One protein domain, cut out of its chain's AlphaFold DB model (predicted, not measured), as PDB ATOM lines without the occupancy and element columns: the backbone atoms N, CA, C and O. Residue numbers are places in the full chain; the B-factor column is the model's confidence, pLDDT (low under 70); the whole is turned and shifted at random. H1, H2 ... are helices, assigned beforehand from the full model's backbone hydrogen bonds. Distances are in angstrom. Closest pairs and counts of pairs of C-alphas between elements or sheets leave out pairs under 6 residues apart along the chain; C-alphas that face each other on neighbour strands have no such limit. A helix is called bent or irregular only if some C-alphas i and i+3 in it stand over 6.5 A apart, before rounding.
ATOM      1  N   TRP A  81      22.453  -7.794 -32.339       57.78
ATOM      2  CA  TRP A  81      21.429  -7.095 -33.125       57.78
ATOM      3  C   TRP A  81      20.310  -8.053 -33.502       57.78
ATOM      4  O   TRP A  81      19.142  -7.728 -33.326       57.78
ATOM      5  N   VAL A  82      20.678  -9.267 -33.920       57.69
ATOM      6  CA  VAL A  82      19.736 -10.366 -34.148       57.69
ATOM      7  C   VAL A  82      18.971 -10.657 -32.857       57.69
ATOM      8  O   VAL A  82      17.748 -10.698 -32.877       57.69
ATOM      9  N   SER A  83      19.661 -10.737 -31.714       58.03
ATOM     10  CA  SER A  83      19.033 -10.973 -30.405       58.03
ATOM     11  C   SER A  83      18.051  -9.865 -29.976       58.03
ATOM     12  O   SER A  83      16.953 -10.164 -29.509       58.03
ATOM     13  N   GLN A  84      18.385  -8.584 -30.192       65.50
ATOM     14  CA  GLN A  84      17.467  -7.466 -29.911       65.50
ATOM     15  C   GLN A  84      16.245  -7.468 -30.835       65.50
ATOM     16  O   GLN A  84      15.121  -7.289 -30.369       65.50
ATOM     17  N   LEU A  85      16.455  -7.729 -32.126       66.75
ATOM     18  CA  LEU A  85      15.380  -7.834 -33.106       66.75
ATOM     19  C   LEU A  85      14.460  -9.025 -32.780       66.75
ATOM     20  O   LEU A  85      13.245  -8.880 -32.841       66.75
ATOM     21  N   PHE A  86      15.013 -10.157 -32.323       65.56
ATOM     22  CA  PHE A  86      14.256 -11.305 -31.801       65.56
ATOM     23  C   PHE A  86      13.427 -10.954 -30.557       65.56
ATOM     24  O   PHE A  86      12.262 -11.344 -30.463       65.56
ATOM     25  N   GLY A  87      14.006 -10.215 -29.604       67.62
ATOM     26  CA  GLY A  87      13.295  -9.760 -28.405       67.62
ATOM     27  C   GLY A  87      12.088  -8.878 -28.742       67.62
ATOM     28  O   GLY A  87      10.997  -9.081 -28.208       67.62
ATOM     29  N   GLU A  88      12.258  -7.954 -29.687       75.44
ATOM     30  CA  GLU A  88      11.180  -7.080 -30.164       75.44
ATOM     31  C   GLU A  88      10.143  -7.836 -31.008       75.44
ATOM     32  O   GLU A  88       8.944  -7.599 -30.860       75.44
ATOM     33  N   VAL A  89      10.568  -8.807 -31.824       74.62
ATOM     34  CA  VAL A  89       9.670  -9.692 -32.584       74.62
ATOM     35  C   VAL A  89       8.743 -10.486 -31.657       74.62
ATOM     36  O   VAL A  89       7.549 -10.589 -31.938       74.62
ATOM     37  N   ASN A  90       9.236 -10.985 -30.520       72.44
ATOM     38  CA  ASN A  90       8.392 -11.674 -29.534       72.44
ATOM     39  C   ASN A  90       7.347 -10.742 -28.898       72.44
ATOM     40  O   ASN A  90       6.203 -11.147 -28.664       72.44
ATOM     41  N   SER A  91       7.713  -9.483 -28.641       80.12
ATOM     42  CA  SER A  91       6.768  -8.468 -28.161       80.12
ATOM     43  C   SER A  91       5.690  -8.171 -29.210       80.12
ATOM     44  O   SER A  91       4.499  -8.163 -28.887       80.12
ATOM     45  N   ILE A  92       6.095  -8.025 -30.477       77.06
ATOM     46  CA  ILE A  92       5.191  -7.829 -31.620       77.06
ATOM     47  C   ILE A  92       4.220  -9.003 -31.748       77.06
ATOM     48  O   ILE A  92       3.018  -8.778 -31.849       77.06
ATOM     49  N   ALA A  93       4.710 -10.242 -31.673       77.06
ATOM     50  CA  ALA A  93       3.882 -11.445 -31.740       77.06
ATOM     51  C   ALA A  93       2.856 -11.518 -30.596       77.06
ATOM     52  O   ALA A  93       1.702 -11.888 -30.806       77.06
ATOM     53  N   THR A  94       3.250 -11.123 -29.382       80.50
ATOM     54  CA  THR A  94       2.347 -11.106 -28.222       80.50
ATOM     55  C   THR A  94       1.229 -10.076 -28.398       80.50
ATOM     56  O   THR A  94       0.056 -10.389 -28.203       80.50
ATOM     57  N   GLN A  95       1.571  -8.852 -28.806       80.44
ATOM     58  CA  GLN A  95       0.588  -7.786 -29.028       80.44
ATOM     59  C   GLN A  95      -0.322  -8.076 -30.228       80.44
ATOM     60  O   GLN A  95      -1.524  -7.831 -30.147       80.44
ATOM     61  N   TRP A  96       0.225  -8.671 -31.290       82.94
ATOM     62  CA  TRP A  96      -0.537  -9.195 -32.421       82.94
ATOM     63  C   TRP A  96      -1.603 -10.190 -31.964       82.94
ATOM     64  O   TRP A  96      -2.785 -10.022 -32.259       82.94
ATOM     65  N   ASN A  97      -1.202 -11.200 -31.186       80.38
ATOM     66  CA  ASN A  97      -2.126 -12.210 -30.678       80.38
ATOM     67  C   ASN A  97      -3.211 -11.599 -29.786       80.38
ATOM     68  O   ASN A  97      -4.360 -12.034 -29.851       80.38
ATOM     69  N   ASN A  98      -2.883 -10.568 -29.004       82.81
ATOM     70  CA  ASN A  98      -3.873  -9.846 -28.210       82.81
ATOM     71  C   ASN A  98      -4.896  -9.113 -29.091       82.81
ATOM     72  O   ASN A  98      -6.087  -9.228 -28.819       82.81
ATOM     73  N   GLN A  99      -4.467  -8.415 -30.151       80.19
ATOM     74  CA  GLN A  99      -5.385  -7.732 -31.079       80.19
ATOM     75  C   GLN A  99      -6.296  -8.724 -31.810       80.19
ATOM     76  O   GLN A  99      -7.512  -8.538 -31.853       80.19
ATOM     77  N   VAL A 100      -5.730  -9.826 -32.307       77.19
ATOM     78  CA  VAL A 100      -6.495 -10.897 -32.963       77.19
ATOM     79  C   VAL A 100      -7.492 -11.534 -31.986       77.19
ATOM     80  O   VAL A 100      -8.655 -11.728 -32.327       77.19
ATOM     81  N   THR A 101      -7.080 -11.806 -30.746       78.56
ATOM     82  CA  THR A 101      -7.975 -12.353 -29.711       78.56
ATOM     83  C   THR A 101      -9.099 -11.376 -29.379       78.56
ATOM     84  O   THR A 101     -10.258 -11.780 -29.334       78.56
ATOM     85  N   GLN A 102      -8.776 -10.090 -29.203       80.44
ATOM     86  CA  GLN A 102      -9.759  -9.039 -28.935       80.44
ATOM     87  C   GLN A 102     -10.794  -8.923 -30.054       80.44
ATOM     88  O   GLN A 102     -11.988  -8.803 -29.771       80.44
ATOM     89  N   PHE A 103     -10.361  -9.015 -31.314       79.06
ATOM     90  CA  PHE A 103     -11.264  -9.064 -32.458       79.06
ATOM     91  C   PHE A 103     -12.283 -10.195 -32.311       79.06
ATOM     92  O   PHE A 103     -13.483  -9.928 -32.318       79.06
ATOM     93  N   PHE A 104     -11.828 -11.431 -32.081       70.62
ATOM     94  CA  PHE A 104     -12.727 -12.578 -31.928       70.62
ATOM     95  C   PHE A 104     -13.662 -12.447 -30.721       70.62
ATOM     96  O   PHE A 104     -14.834 -12.806 -30.820       70.62
ATOM     97  N   THR A 105     -13.191 -11.884 -29.605       73.50
ATOM     98  CA  THR A 105     -14.046 -11.636 -28.431       73.50
ATOM     99  C   THR A 105     -15.083 -10.536 -28.656       73.50
ATOM    100  O   THR A 105     -16.109 -10.534 -27.984       73.50
ATOM    101  N   ASN A 106     -14.846  -9.621 -29.601       72.81
ATOM    102  CA  ASN A 106     -15.760  -8.524 -29.927       72.81
ATOM    103  C   ASN A 106     -16.795  -8.896 -30.995       72.81
ATOM    104  O   ASN A 106     -17.758  -8.151 -31.177       72.81
ATOM    105  N   ILE A 107     -16.638 -10.037 -31.678       66.81
ATOM    106  CA  ILE A 107     -17.586 -10.520 -32.694       66.81
ATOM    107  C   ILE A 107     -19.036 -10.535 -32.171       66.81
ATOM    108  O   ILE A 107     -19.902  -9.988 -32.859       66.81
ATOM    109  N   PRO A 108     -19.341 -11.045 -30.959       64.44
ATOM    110  CA  PRO A 108     -20.698 -10.990 -30.426       64.44
ATOM    111  C   PRO A 108     -21.248  -9.567 -30.316       64.44
ATOM    112  O   PRO A 108     -22.377  -9.314 -30.719       64.44
ATOM    113  N   THR A 109     -20.439  -8.614 -29.854       67.00
ATOM    114  CA  THR A 109     -20.833  -7.204 -29.733       67.00
ATOM    115  C   THR A 109     -20.999  -6.522 -31.093       67.00
ATOM    116  O   THR A 109     -21.872  -5.663 -31.246       67.00
ATOM    117  N   ILE A 110     -20.188  -6.897 -32.091       62.22
ATOM    118  CA  ILE A 110     -20.356  -6.454 -33.482       62.22
ATOM    119  C   ILE A 110     -21.738  -6.899 -33.973       62.22
ATOM    120  O   ILE A 110     -22.510  -6.070 -34.447       62.22
ATOM    121  N   PHE A 111     -22.114  -8.158 -33.749       60.62
ATOM    122  CA  PHE A 111     -23.452  -8.637 -34.089       60.62
ATOM    123  C   PHE A 111     -24.560  -7.978 -33.248       60.62
ATOM    124  O   PHE A 111     -25.585  -7.593 -33.799       60.62
ATOM    125  N   GLU A 112     -24.372  -7.761 -31.946       57.31
ATOM    126  CA  GLU A 112     -25.382  -7.134 -31.077       57.31
ATOM    127  C   GLU A 112     -25.689  -5.670 -31.428       57.31
ATOM    128  O   GLU A 112     -26.838  -5.237 -31.332       57.31
ATOM    129  N   LYS A 113     -24.704  -4.885 -31.879       54.59
ATOM    130  CA  LYS A 113     -24.957  -3.501 -32.333       54.59
ATOM    131  C   LYS A 113     -25.856  -3.446 -33.569       54.59
ATOM    132  O   LYS A 113     -26.588  -2.471 -33.744       54.59
ATOM    133  N   HIS A 114     -25.832  -4.493 -34.388       48.03
ATOM    134  CA  HIS A 114     -26.632  -4.608 -35.605       48.03
ATOM    135  C   HIS A 114     -27.916  -5.454 -35.409       48.03
ATOM    136  O   HIS A 114     -28.766  -5.472 -36.296       48.03
ATOM    137  N   SER A 115     -28.123  -6.086 -34.241       38.00
ATOM    138  CA  SER A 115     -29.172  -7.095 -33.977       38.00
ATOM    139  C   SER A 115     -30.571  -6.569 -33.643       38.00
ATOM    140  O   SER A 115     -31.464  -7.355 -33.321       38.00
ATOM    141  N   ARG A 116     -30.833  -5.261 -33.754       42.06
ATOM    142  CA  ARG A 116     -32.206  -4.739 -33.593       42.06
ATOM    143  C   ARG A 116     -33.130  -5.090 -34.772       42.06
ATOM    144  O   ARG A 116     -34.295  -4.700 -34.770       42.06
ATOM    145  N   SER A 117     -32.647  -5.821 -35.775       38.25
ATOM    146  CA  SER A 117     -33.413  -6.243 -36.950       38.25
ATOM    147  C   SER A 117     -32.941  -7.629 -37.398       38.25
ATOM    148  O   SER A 117     -31.749  -7.908 -37.356       38.25
ATOM    149  N   PHE A 118     -33.872  -8.501 -37.795       44.97
ATOM    150  CA  PHE A 118     -33.601  -9.842 -38.328       44.97
ATOM    151  C   PHE A 118     -32.422  -9.833 -39.319       44.97
ATOM    152  O   PHE A 118     -32.477  -9.145 -40.337       44.97
ATOM    153  N   PHE A 119     -31.358 -10.588 -39.031       54.62
ATOM    154  CA  PHE A 119     -30.208 -10.684 -39.927       54.62
ATOM    155  C   PHE A 119     -30.538 -11.545 -41.146       54.62
ATOM    156  O   PHE A 119     -30.935 -12.701 -41.008       54.62
ATOM    157  N   SER A 120     -30.299 -11.008 -42.343       59.81
ATOM    158  CA  SER A 120     -30.043 -11.847 -43.515       59.81
ATOM    159  C   SER A 120     -28.600 -12.351 -43.454       59.81
ATOM    160  O   SER A 120     -27.713 -11.635 -42.978       59.81
ATOM    161  N   LEU A 121     -28.341 -13.558 -43.953       62.88
ATOM    162  CA  LEU A 121     -26.985 -14.102 -43.993       62.88
ATOM    163  C   LEU A 121     -26.034 -13.219 -44.816       62.88
ATOM    164  O   LEU A 121     -24.902 -12.998 -44.405       62.88
ATOM    165  N   SER A 122     -26.534 -12.591 -45.883       67.88
ATOM    166  CA  SER A 122     -25.792 -11.576 -46.641       67.88
ATOM    167  C   SER A 122     -25.336 -10.395 -45.779       67.88
ATOM    168  O   SER A 122     -24.206  -9.938 -45.922       67.88
ATOM    169  N   THR A 123     -26.166  -9.913 -44.846       66.25
ATOM    170  CA  THR A 123     -25.781  -8.820 -43.936       66.25
ATOM    171  C   THR A 123     -24.654  -9.255 -43.002       66.25
ATOM    172  O   THR A 123     -23.701  -8.504 -42.821       66.25
ATOM    173  N   ILE A 124     -24.730 -10.475 -42.458       66.88
ATOM    174  CA  ILE A 124     -23.676 -11.056 -41.612       66.88
ATOM    175  C   ILE A 124     -22.359 -11.144 -42.385       66.88
ATOM    176  O   ILE A 124     -21.325 -10.711 -41.879       66.88
ATOM    177  N   THR A 125     -22.398 -11.644 -43.619       71.81
ATOM    178  CA  THR A 125     -21.213 -11.781 -44.471       71.81
ATOM    179  C   THR A 125     -20.559 -10.431 -44.760       71.81
ATOM    180  O   THR A 125     -19.356 -10.284 -44.555       71.81
ATOM    181  N   HIS A 126     -21.337  -9.414 -45.148       76.06
ATOM    182  CA  HIS A 126     -20.798  -8.072 -45.393       76.06
ATOM    183  C   HIS A 126     -20.190  -7.443 -44.133       76.06
ATOM    184  O   HIS A 126     -19.078  -6.927 -44.190       76.06
ATOM    185  N   THR A 127     -20.858  -7.553 -42.979       72.81
ATOM    186  CA  THR A 127     -20.307  -7.064 -41.704       72.81
ATOM    187  C   THR A 127     -18.995  -7.765 -41.340       72.81
ATOM    188  O   THR A 127     -18.088  -7.129 -40.804       72.81
ATOM    189  N   LEU A 128     -18.858  -9.059 -41.647       74.19
ATOM    190  CA  LEU A 128     -17.613  -9.794 -41.423       74.19
ATOM    191  C   LEU A 128     -16.492  -9.351 -42.369       74.19
ATOM    192  O   LEU A 128     -15.352  -9.237 -41.917       74.19
ATOM    193  N   TYR A 129     -16.790  -9.067 -43.638       82.19
ATOM    194  CA  TYR A 129     -15.794  -8.516 -44.562       82.19
ATOM    195  C   TYR A 129     -15.279  -7.154 -44.096       82.19
ATOM    196  O   TYR A 129     -14.063  -6.969 -44.023       82.19
ATOM    197  N   ASP A 130     -16.180  -6.245 -43.712       80.00
ATOM    198  CA  ASP A 130     -15.815  -4.918 -43.208       80.00
ATOM    199  C   ASP A 130     -14.955  -5.033 -41.939       80.00
ATOM    200  O   ASP A 130     -13.924  -4.372 -41.803       80.00
ATOM    201  N   ALA A 131     -15.338  -5.921 -41.016       77.12
ATOM    202  CA  ALA A 131     -14.598  -6.150 -39.780       77.12
ATOM    203  C   ALA A 131     -13.190  -6.721 -40.040       77.12
ATOM    204  O   ALA A 131     -12.224  -6.293 -39.403       77.12
ATOM    205  N   VAL A 132     -13.050  -7.653 -40.990       80.81
ATOM    206  CA  VAL A 132     -11.740  -8.176 -41.412       80.81
ATOM    207  C   VAL A 132     -10.896  -7.093 -42.072       80.81
ATOM    208  O   VAL A 132      -9.697  -7.018 -41.807       80.81
ATOM    209  N   GLU A 133     -11.489  -6.243 -42.906       85.50
ATOM    210  CA  GLU A 133     -10.775  -5.140 -43.545       85.50
ATOM    211  C   GLU A 133     -10.229  -4.136 -42.525       85.50
ATOM    212  O   GLU A 133      -9.058  -3.749 -42.612       85.50
ATOM    213  N   ILE A 134     -11.038  -3.764 -41.530       84.56
ATOM    214  CA  ILE A 134     -10.600  -2.913 -40.418       84.56
ATOM    215  C   ILE A 134      -9.428  -3.575 -39.687       84.56
ATOM    216  O   ILE A 134      -8.360  -2.972 -39.580       84.56
ATOM    217  N   LEU A 135      -9.584  -4.837 -39.273       81.69
ATOM    218  CA  LEU A 135      -8.547  -5.557 -38.534       81.69
ATOM    219  C   LEU A 135      -7.238  -5.669 -39.329       81.69
ATOM    220  O   LEU A 135      -6.159  -5.474 -38.775       81.69
ATOM    221  N   ILE A 136      -7.300  -5.975 -40.626       84.88
ATOM    222  CA  ILE A 136      -6.106  -6.074 -41.479       84.88
ATOM    223  C   ILE A 136      -5.373  -4.740 -41.557       84.88
ATOM    224  O   ILE A 136      -4.143  -4.710 -41.475       84.88
ATOM    225  N   ASN A 137      -6.106  -3.639 -41.711       88.62
ATOM    226  CA  ASN A 137      -5.502  -2.315 -41.763       88.62
ATOM    227  C   ASN A 137      -4.858  -1.939 -40.423       88.62
ATOM    228  O   ASN A 137      -3.713  -1.482 -40.428       88.62
ATOM    229  N   GLU A 138      -5.529  -2.216 -39.303       86.69
ATOM    230  CA  GLU A 138      -4.991  -1.997 -37.954       86.69
ATOM    231  C   GLU A 138      -3.731  -2.835 -37.696       86.69
ATOM    232  O   GLU A 138      -2.705  -2.293 -37.283       86.69
ATOM    233  N   LEU A 139      -3.758  -4.135 -38.010       85.31
ATOM    234  CA  LEU A 139      -2.612  -5.036 -37.842       85.31
ATOM    235  C   LEU A 139      -1.426  -4.621 -38.720       85.31
ATOM    236  O   LEU A 139      -0.275  -4.671 -38.276       85.31
ATOM    237  N   LYS A 140      -1.691  -4.196 -39.961       89.38
ATOM    238  CA  LYS A 140      -0.665  -3.702 -40.888       89.38
ATOM    239  C   LYS A 140      -0.014  -2.436 -40.361       89.38
ATOM    240  O   LYS A 140       1.216  -2.365 -40.303       89.38
ATOM    241  N   GLU A 141      -0.817  -1.452 -39.974       89.94
ATOM    242  CA  GLU A 141      -0.322  -0.192 -39.428       89.94
ATOM    243  C   GLU A 141       0.478  -0.428 -38.143       89.94
ATOM    244  O   GLU A 141       1.611   0.049 -38.027       89.94
ATOM    245  N   PHE A 142      -0.068  -1.226 -37.222       87.69
ATOM    246  CA  PHE A 142       0.608  -1.646 -36.000       87.69
ATOM    247  C   PHE A 142       1.984  -2.251 -36.297       87.69
ATOM    248  O   PHE A 142       2.999  -1.789 -35.764       87.69
ATOM    249  N   PHE A 143       2.035  -3.253 -37.180       85.94
ATOM    250  CA  PHE A 143       3.266  -3.971 -37.494       85.94
ATOM    251  C   PHE A 143       4.317  -3.056 -38.134       85.94
ATOM    252  O   PHE A 143       5.465  -3.008 -37.683       85.94
ATOM    253  N   VAL A 144       3.925  -2.283 -39.151       89.00
ATOM    254  CA  VAL A 144       4.821  -1.350 -39.850       89.00
ATOM    255  C   VAL A 144       5.374  -0.301 -38.890       89.00
ATOM    256  O   VAL A 144       6.588  -0.091 -38.852       89.00
ATOM    257  N   ASN A 145       4.517   0.335 -38.090       89.75
ATOM    258  CA  ASN A 145       4.942   1.370 -37.152       89.75
ATOM    259  C   ASN A 145       5.895   0.811 -36.097       89.75
ATOM    260  O   ASN A 145       6.916   1.437 -35.793       89.75
ATOM    261  N   ARG A 146       5.612  -0.388 -35.575       85.69
ATOM    262  CA  ARG A 146       6.455  -1.004 -34.553       85.69
ATOM    263  C   ARG A 146       7.825  -1.392 -35.100       85.69
ATOM    264  O   ARG A 146       8.832  -1.060 -34.477       85.69
ATOM    265  N   ILE A 147       7.890  -2.004 -36.282       83.19
ATOM    266  CA  ILE A 147       9.175  -2.327 -36.918       83.19
ATOM    267  C   ILE A 147       9.961  -1.057 -37.254       83.19
ATOM    268  O   ILE A 147      11.167  -1.016 -37.004       83.19
ATOM    269  N   ARG A 148       9.296   0.008 -37.727       86.44
ATOM    270  CA  ARG A 148       9.955   1.302 -37.962       86.44
ATOM    271  C   ARG A 148      10.634   1.816 -36.696       86.44
ATOM    272  O   ARG A 148      11.805   2.174 -36.739       86.44
ATOM    273  N   GLN A 149       9.912   1.835 -35.576       84.62
ATOM    274  CA  GLN A 149      10.434   2.302 -34.287       84.62
ATOM    275  C   GLN A 149      11.640   1.481 -33.824       84.62
ATOM    276  O   GLN A 149      12.636   2.058 -33.388       84.62
ATOM    277  N   VAL A 150      11.566   0.153 -33.948       80.06
ATOM    278  CA  VAL A 150      12.669  -0.748 -33.585       80.06
ATOM    279  C   VAL A 150      13.896  -0.459 -34.446       80.06
ATOM    280  O   VAL A 150      14.977  -0.226 -33.905       80.06
ATOM    281  N   MET A 151      13.733  -0.393 -35.770       76.19
ATOM    282  CA  MET A 151      14.841  -0.127 -36.690       76.19
ATOM    283  C   MET A 151      15.477   1.250 -36.448       76.19
ATOM    284  O   MET A 151      16.700   1.342 -36.360       76.19
ATOM    285  N   LEU A 152      14.671   2.303 -36.267       78.44
ATOM    286  CA  LEU A 152      15.165   3.652 -35.960       78.44
ATOM    287  C   LEU A 152      15.919   3.689 -34.620       78.44
ATOM    288  O   LEU A 152      17.027   4.214 -34.554       78.44
ATOM    289  N   SER A 153      15.367   3.071 -33.569       76.94
ATOM    290  CA  SER A 153      16.021   3.002 -32.255       76.94
ATOM    291  C   SER A 153      17.361   2.264 -32.313       76.94
ATOM    292  O   SER A 153      18.320   2.662 -31.648       76.94
ATOM    293  N   MET A 154      17.447   1.197 -33.112       70.50
ATOM    294  CA  MET A 154      18.695   0.465 -33.328       70.50
ATOM    295  C   MET A 154      19.728   1.307 -34.083       70.50
ATOM    296  O   MET A 154      20.895   1.301 -33.699       70.50
ATOM    297  N   MET A 155      19.313   2.065 -35.104       66.62
ATOM    298  CA  MET A 155      20.200   2.980 -35.833       66.62
ATOM    299  C   MET A 155      20.759   4.091 -34.929       66.62
ATOM    300  O   MET A 155      21.968   4.340 -34.947       66.62
ATOM    301  N   ASP A 156      19.912   4.703 -34.095       67.94
ATOM    302  CA  ASP A 156      20.306   5.786 -33.180       67.94
ATOM    303  C   ASP A 156      21.320   5.312 -32.127       67.94
ATOM    304  O   ASP A 156      22.340   5.968 -31.901       67.94
ATOM    305  N   LYS A 157      21.096   4.136 -31.521       65.44
ATOM    306  CA  LYS A 157      22.011   3.538 -30.523       65.44
ATOM    307  C   LYS A 157      23.401   3.223 -31.078       65.44
ATOM    308  O   LYS A 157      24.343   3.085 -30.304       65.44
ATOM    309  N   GLN A 158      23.525   3.091 -32.394       56.59
ATOM    310  CA  GLN A 158      24.763   2.729 -33.084       56.59
ATOM    311  C   GLN A 158      25.453   3.943 -33.722       56.59
ATOM    312  O   GLN A 158      26.471   3.797 -34.394       56.59
ATOM    313  N   GLY A 159      24.911   5.152 -33.528       52.44
ATOM    314  CA  GLY A 159      25.473   6.376 -34.099       52.44
ATOM    315  C   GLY A 159      25.347   6.462 -35.623       52.44
ATOM    316  O   GLY A 159      26.025   7.290 -36.238       52.44
ATOM    317  N   VAL A 160      24.484   5.646 -36.242       55.91
ATOM    318  CA  VAL A 160      24.177   5.719 -37.676       55.91
ATOM    319  C   VAL A 160      23.334   6.974 -37.900       55.91
ATOM    320  O   VAL A 160      22.113   6.963 -37.749       55.91
ATOM    321  N   LYS A 161      23.991   8.098 -38.206       52.31
ATOM    322  CA  LYS A 161      23.312   9.383 -38.413       52.31
ATOM    323  C   LYS A 161      22.376   9.290 -39.616       52.31
ATOM    324  O   LYS A 161      22.827   9.145 -40.749       52.31
ATOM    325  N   SER A 173      19.994   4.793 -47.847       66.00
ATOM    326  CA  SER A 173      18.801   5.556 -47.444       66.00
ATOM    327  C   SER A 173      17.799   4.648 -46.731       66.00
ATOM    328  O   SER A 173      17.120   3.841 -47.373       66.00
ATOM    329  N   PHE A 174      17.683   4.811 -45.409       71.12
ATOM    330  CA  PHE A 174      16.705   4.091 -44.587       71.12
ATOM    331  C   PHE A 174      15.283   4.225 -45.134       71.12
ATOM    332  O   PHE A 174      14.578   3.231 -45.220       71.12
ATOM    333  N   GLU A 175      14.878   5.418 -45.572       75.31
ATOM    334  CA  GLU A 175      13.527   5.653 -46.094       75.31
ATOM    335  C   GLU A 175      13.258   4.878 -47.391       75.31
ATOM    336  O   GLU A 175      12.203   4.266 -47.528       75.31
ATOM    337  N   ILE A 176      14.215   4.819 -48.327       71.69
ATOM    338  CA  ILE A 176      14.053   4.014 -49.552       71.69
ATOM    339  C   ILE A 176      13.920   2.532 -49.192       71.69
ATOM    340  O   ILE A 176      13.040   1.839 -49.699       71.69
ATOM    341  N   PHE A 177      14.778   2.054 -48.294       73.94
ATOM    342  CA  PHE A 177      14.749   0.670 -47.842       73.94
ATOM    343  C   PHE A 177      13.440   0.324 -47.117       73.94
ATOM    344  O   PHE A 177      12.824  -0.709 -47.386       73.94
ATOM    345  N   PHE A 178      12.990   1.207 -46.229       82.75
ATOM    346  CA  PHE A 178      11.781   1.019 -45.444       82.75
ATOM    347  C   PHE A 178      10.521   1.092 -46.311       82.75
ATOM    348  O   PHE A 178       9.582   0.335 -46.081       82.75
ATOM    349  N   ASN A 179      10.519   1.898 -47.375       84.00
ATOM    350  CA  ASN A 179       9.435   1.894 -48.359       84.00
ATOM    351  C   ASN A 179       9.317   0.536 -49.074       84.00
ATOM    352  O   ASN A 179       8.208   0.035 -49.257       84.00
ATOM    353  N   VAL A 180      10.438  -0.106 -49.431       83.06
ATOM    354  CA  VAL A 180      10.421  -1.465 -50.012       83.06
ATOM    355  C   VAL A 180       9.897  -2.486 -48.995       83.06
ATOM    356  O   VAL A 180       9.104  -3.356 -49.353       83.06
ATOM    357  N   PHE A 181      10.281  -2.360 -47.721       85.25
ATOM    358  CA  PHE A 181       9.741  -3.194 -46.643       85.25
ATOM    359  C   PHE A 181       8.221  -3.039 -46.522       85.25
ATOM    360  O   PHE A 181       7.494  -4.029 -46.545       85.25
ATOM    361  N   GLN A 182       7.729  -1.799 -46.462       88.06
ATOM    362  CA  GLN A 182       6.302  -1.492 -46.378       88.06
ATOM    363  C   GLN A 182       5.504  -2.064 -47.555       88.06
ATOM    364  O   GLN A 182       4.396  -2.566 -47.357       88.06
ATOM    365  N   GLN A 183       6.058  -2.035 -48.769       90.62
ATOM    366  CA  GLN A 183       5.425  -2.641 -49.946       90.62
ATOM    367  C   GLN A 183       5.313  -4.168 -49.822       90.62
ATOM    368  O   GLN A 183       4.268  -4.740 -50.144       90.62
ATOM    369  N   GLN A 184       6.351  -4.838 -49.313       89.38
ATOM    370  CA  GLN A 184       6.318  -6.290 -49.106       89.38
ATOM    371  C   GLN A 184       5.363  -6.685 -47.976       89.38
ATOM    372  O   GLN A 184       4.579  -7.616 -48.148       89.38
ATOM    373  N   VAL A 185       5.340  -5.923 -46.878       89.69
ATOM    374  CA  VAL A 185       4.332  -6.075 -45.819       89.69
ATOM    375  C   VAL A 185       2.924  -5.922 -46.400       89.69
ATOM    376  O   VAL A 185       2.074  -6.777 -46.174       89.69
ATOM    377  N   SER A 186       2.683  -4.886 -47.209       92.44
ATOM    378  CA  SER A 186       1.374  -4.663 -47.839       92.44
ATOM    379  C   SER A 186       0.955  -5.841 -48.722       92.44
ATOM    380  O   SER A 186      -0.192  -6.265 -48.663       92.44
ATOM    381  N   THR A 187       1.891  -6.426 -49.473       92.81
ATOM    382  CA  THR A 187       1.624  -7.604 -50.316       92.81
ATOM    383  C   THR A 187       1.210  -8.821 -49.481       92.81
ATOM    384  O   THR A 187       0.250  -9.503 -49.833       92.81
ATOM    385  N   ILE A 188       1.894  -9.074 -48.360       89.50
ATOM    386  CA  ILE A 188       1.550 -10.159 -47.425       89.50
ATOM    387  C   ILE A 188       0.137  -9.958 -46.857       89.50
ATOM    388  O   ILE A 188      -0.654 -10.898 -46.811       89.50
ATOM    389  N   PHE A 189      -0.213  -8.728 -46.474       90.25
ATOM    390  CA  PHE A 189      -1.543  -8.425 -45.944       90.25
ATOM    391  C   PHE A 189      -2.661  -8.526 -46.987       90.25
ATOM    392  O   PHE A 189      -3.742  -8.999 -46.649       90.25
ATOM    393  N   GLU A 190      -2.418  -8.154 -48.246       91.81
ATOM    394  CA  GLU A 190      -3.398  -8.370 -49.323       91.81
ATOM    395  C   GLU A 190      -3.638  -9.866 -49.585       91.81
ATOM    396  O   GLU A 190      -4.777 -10.300 -49.758       91.81
ATOM    397  N   GLN A 191      -2.586 -10.692 -49.534       91.19
ATOM    398  CA  GLN A 191      -2.729 -12.150 -49.631       91.19
ATOM    399  C   GLN A 191      -3.525 -12.721 -48.449       91.19
ATOM    400  O   GLN A 191      -4.435 -13.529 -48.652       91.19
ATOM    401  N   ALA A 192      -3.224 -12.270 -47.229       85.75
ATOM    402  CA  ALA A 192      -3.962 -12.649 -46.030       85.75
ATOM    403  C   ALA A 192      -5.439 -12.239 -46.120       85.75
ATOM    404  O   ALA A 192      -6.311 -13.038 -45.784       85.75
ATOM    405  N   LYS A 193      -5.734 -11.035 -46.638       86.94
ATOM    406  CA  LYS A 193      -7.103 -10.551 -46.884       86.94
ATOM    407  C   LYS A 193      -7.866 -11.495 -47.802       86.94
ATOM    408  O   LYS A 193      -8.953 -11.940 -47.440       86.94
ATOM    409  N   GLY A 194      -7.279 -11.853 -48.944       87.31
ATOM    410  CA  GLY A 194      -7.893 -12.793 -49.883       87.31
ATOM    411  C   GLY A 194      -8.199 -14.154 -49.248       87.31
ATOM    412  O   GLY A 194      -9.287 -14.694 -49.438       87.31
ATOM    413  N   GLN A 195      -7.279 -14.688 -48.438       84.56
ATOM    414  CA  GLN A 195      -7.479 -15.956 -47.728       84.56
ATOM    415  C   GLN A 195      -8.548 -15.862 -46.631       84.56
ATOM    416  O   GLN A 195      -9.355 -16.777 -46.481       84.56
ATOM    417  N   LEU A 196      -8.580 -14.764 -45.873       82.06
ATOM    418  CA  LEU A 196      -9.580 -14.533 -44.828       82.06
ATOM    419  C   LEU A 196     -10.986 -14.421 -45.417       82.06
ATOM    420  O   LEU A 196     -11.899 -15.053 -44.893       82.06
ATOM    421  N   ILE A 197     -11.146 -13.697 -46.528       83.56
ATOM    422  CA  ILE A 197     -12.420 -13.608 -47.256       83.56
ATOM    423  C   ILE A 197     -12.856 -14.997 -47.730       83.56
ATOM    424  O   ILE A 197     -13.959 -15.424 -47.406       83.56
ATOM    425  N   ALA A 198     -11.973 -15.760 -48.381       81.88
ATOM    426  CA  ALA A 198     -12.306 -17.112 -48.837       81.88
ATOM    427  C   ALA A 198     -12.692 -18.056 -47.678       81.88
ATOM    428  O   ALA A 198     -13.565 -18.911 -47.816       81.88
ATOM    429  N   ASN A 199     -12.061 -17.904 -46.511       77.94
ATOM    430  CA  ASN A 199     -12.407 -18.669 -45.315       77.94
ATOM    431  C   ASN A 199     -13.758 -18.251 -44.716       77.94
ATOM    432  O   ASN A 199     -14.477 -19.122 -44.224       77.94
ATOM    433  N   ILE A 200     -14.115 -16.962 -44.774       75.19
ATOM    434  CA  ILE A 200     -15.464 -16.487 -44.436       75.19
ATOM    435  C   ILE A 200     -16.478 -17.104 -45.396       75.19
ATOM    436  O   ILE A 200     -17.459 -17.675 -44.932       75.19
ATOM    437  N   ASP A 201     -16.219 -17.078 -46.702       79.06
ATOM    438  CA  ASP A 201     -17.133 -17.629 -47.710       79.06
ATOM    439  C   ASP A 201     -17.392 -19.114 -47.474       79.06
ATOM    440  O   ASP A 201     -18.539 -19.554 -47.451       79.06
ATOM    441  N   ASN A 202     -16.336 -19.881 -47.195       74.12
ATOM    442  CA  ASN A 202     -16.451 -21.296 -46.856       74.12
ATOM    443  C   ASN A 202     -17.239 -21.526 -45.556       74.12
ATOM    444  O   ASN A 202     -18.050 -22.448 -45.485       74.12
ATOM    445  N   ALA A 203     -17.007 -20.703 -44.529       68.88
ATOM    446  CA  ALA A 203     -17.728 -20.781 -43.261       68.88
ATOM    447  C   ALA A 203     -19.222 -20.469 -43.434       68.88
ATOM    448  O   ALA A 203     -20.068 -21.174 -42.886       68.88
ATOM    449  N   ILE A 204     -19.548 -19.445 -44.223       69.62
ATOM    450  CA  ILE A 204     -20.922 -19.039 -44.520       69.62
ATOM    451  C   ILE A 204     -21.620 -20.089 -45.384       69.62
ATOM    452  O   ILE A 204     -22.703 -20.532 -45.018       69.62
ATOM    453  N   HIS A 205     -20.984 -20.568 -46.455       70.81
ATOM    454  CA  HIS A 205     -21.534 -21.622 -47.310       70.81
ATOM    455  C   HIS A 205     -21.783 -22.928 -46.540       70.81
ATOM    456  O   HIS A 205     -22.785 -23.615 -46.756       70.81
ATOM    457  N   PHE A 206     -20.896 -23.261 -45.596       65.12
ATOM    458  CA  PHE A 206     -21.111 -24.373 -44.676       65.12
ATOM    459  C   PHE A 206     -22.371 -24.147 -43.829       65.12
ATOM    460  O   PHE A 206     -23.210 -25.038 -43.735       65.12
ATOM    461  N   VAL A 207     -22.546 -22.954 -43.255       63.56
ATOM    462  CA  VAL A 207     -23.761 -22.616 -42.497       63.56
ATOM    463  C   VAL A 207     -25.011 -22.683 -43.383       63.56
ATOM    464  O   VAL A 207     -25.999 -23.253 -42.940       63.56
ATOM    465  N   GLU A 208     -24.976 -22.180 -44.623       63.84
ATOM    466  CA  GLU A 208     -26.103 -22.263 -45.572       63.84
ATOM    467  C   GLU A 208     -26.504 -23.703 -45.855       63.84
ATOM    468  O   GLU A 208     -27.661 -24.070 -45.663       63.84
ATOM    469  N   THR A 209     -25.543 -24.521 -46.283       64.06
ATOM    470  CA  THR A 209     -25.782 -25.909 -46.693       64.06
ATOM    471  C   THR A 209     -26.382 -26.707 -45.541       64.06
ATOM    472  O   THR A 209     -27.433 -27.325 -45.686       64.06
ATOM    473  N   TYR A 210     -25.781 -26.610 -44.354       58.44
ATOM    474  CA  TYR A 210     -26.267 -27.341 -43.188       58.44
ATOM    475  C   TYR A 210     -27.558 -26.762 -42.609       58.44
ATOM    476  O   TYR A 210     -28.332 -27.515 -42.029       58.44
ATOM    477  N   TRP A 211     -27.824 -25.459 -42.755       56.84
ATOM    478  CA  TRP A 211     -29.104 -24.859 -42.368       56.84
ATOM    479  C   TRP A 211     -30.249 -25.332 -43.266       56.84
ATOM    480  O   TRP A 211     -31.337 -25.616 -42.764       56.84
ATOM    481  N   HIS A 212     -30.006 -25.444 -44.574       49.41
ATOM    482  CA  HIS A 212     -30.959 -26.011 -45.525       49.41
ATOM    483  C   HIS A 212     -31.225 -27.492 -45.233       49.41
ATOM    484  O   HIS A 212     -32.383 -27.852 -45.035       49.41
ATOM    485  N   ASP A 213     -30.181 -28.305 -45.048       50.44
ATOM    486  CA  ASP A 213     -30.322 -29.726 -44.701       50.44
ATOM    487  C   ASP A 213     -31.047 -29.937 -43.356       50.44
ATOM    488  O   ASP A 213     -31.849 -30.861 -43.210       50.44
TER     489      ASP A 213
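What this domain is: This is residues 81 to 161 and 173 to 213 of the 223 residues of the protein "Hypothetical protein" of Adineta ricciae (UniProt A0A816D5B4). Three long helices run lengthwise in a loose, rod-shaped up-and-down bundle, with H2 packed between H1 and H3 and the two side helices not meeting each other. H1 and H2 form a long helical hairpin, closed by residues 115 to 120 at one end of the rod, and H3 runs back along the other side of H2; the three centres make an open triangle. The printed part has 122 residues with three named helices, in the order H1, H2, H3, and no named strand, and its class is all helix. It is loose, with a radius of gyration of the C-alphas of 19.3 A, and its C-alphas span 65 by 24 by 23 A.

How they stand to each other: H1, residues 81 to 114, has a kink of 40 degrees near residue 108 and is only just irregular: C-alphas 105 and 108 are 7.0 A apart, against about 5 A in a regular helix. H1 touches H2, residues 121 to 157, with 9 pairs of C-alphas within 8 A; the closest C-alphas are those of Trp 96 and Leu 139, 7.1 A apart. The two helices form a hairpin and run opposite ways at a shallow tilt of 23 degrees. H2 also touches H3, residues 174 to 213, with 18 pairs of C-alphas within 8 A; the closest C-alphas are those of Tyr 129 and Ile 197, 6.7 A apart. H2 and H3 run opposite ways at a shallow tilt of 24 degrees. H1 and H3 are apart. Each O i to N i+4 pair is within hydrogen-bond range in H2 and H3, while in H1 27 of 30 are.

Where its parts are: H1 begins at C-alpha 81, (21.429, -7.095, -33.125), and measures 48.2 A from first to last C-alpha over its 34 residues. H2, 37 residues, begins at C-alpha 121, (-26.985, -14.102, -43.993), and measures 53.8 A. H3 is the longest helix, 40 residues and 57.9 A, and it ends at C-alpha 213, (-30.322, -29.726, -44.701).

The domain as a whole: The two C-alphas farthest apart are those of Gly 159 and Asp 213, at 67.3 A. The link from H1 to H2 is short, with 6 residues. The link from H2 to H3 is across the cut, where residues 162 to 172 are not printed, and C-alphas 161 and 173 are 10.8 A apart. The mean pLDDT of the printed part is 73.8. It is under 70 at 43 residues: 81 to 87, 107 to 124, 155 to 161, 173, 203 to 204 and 206 to 213.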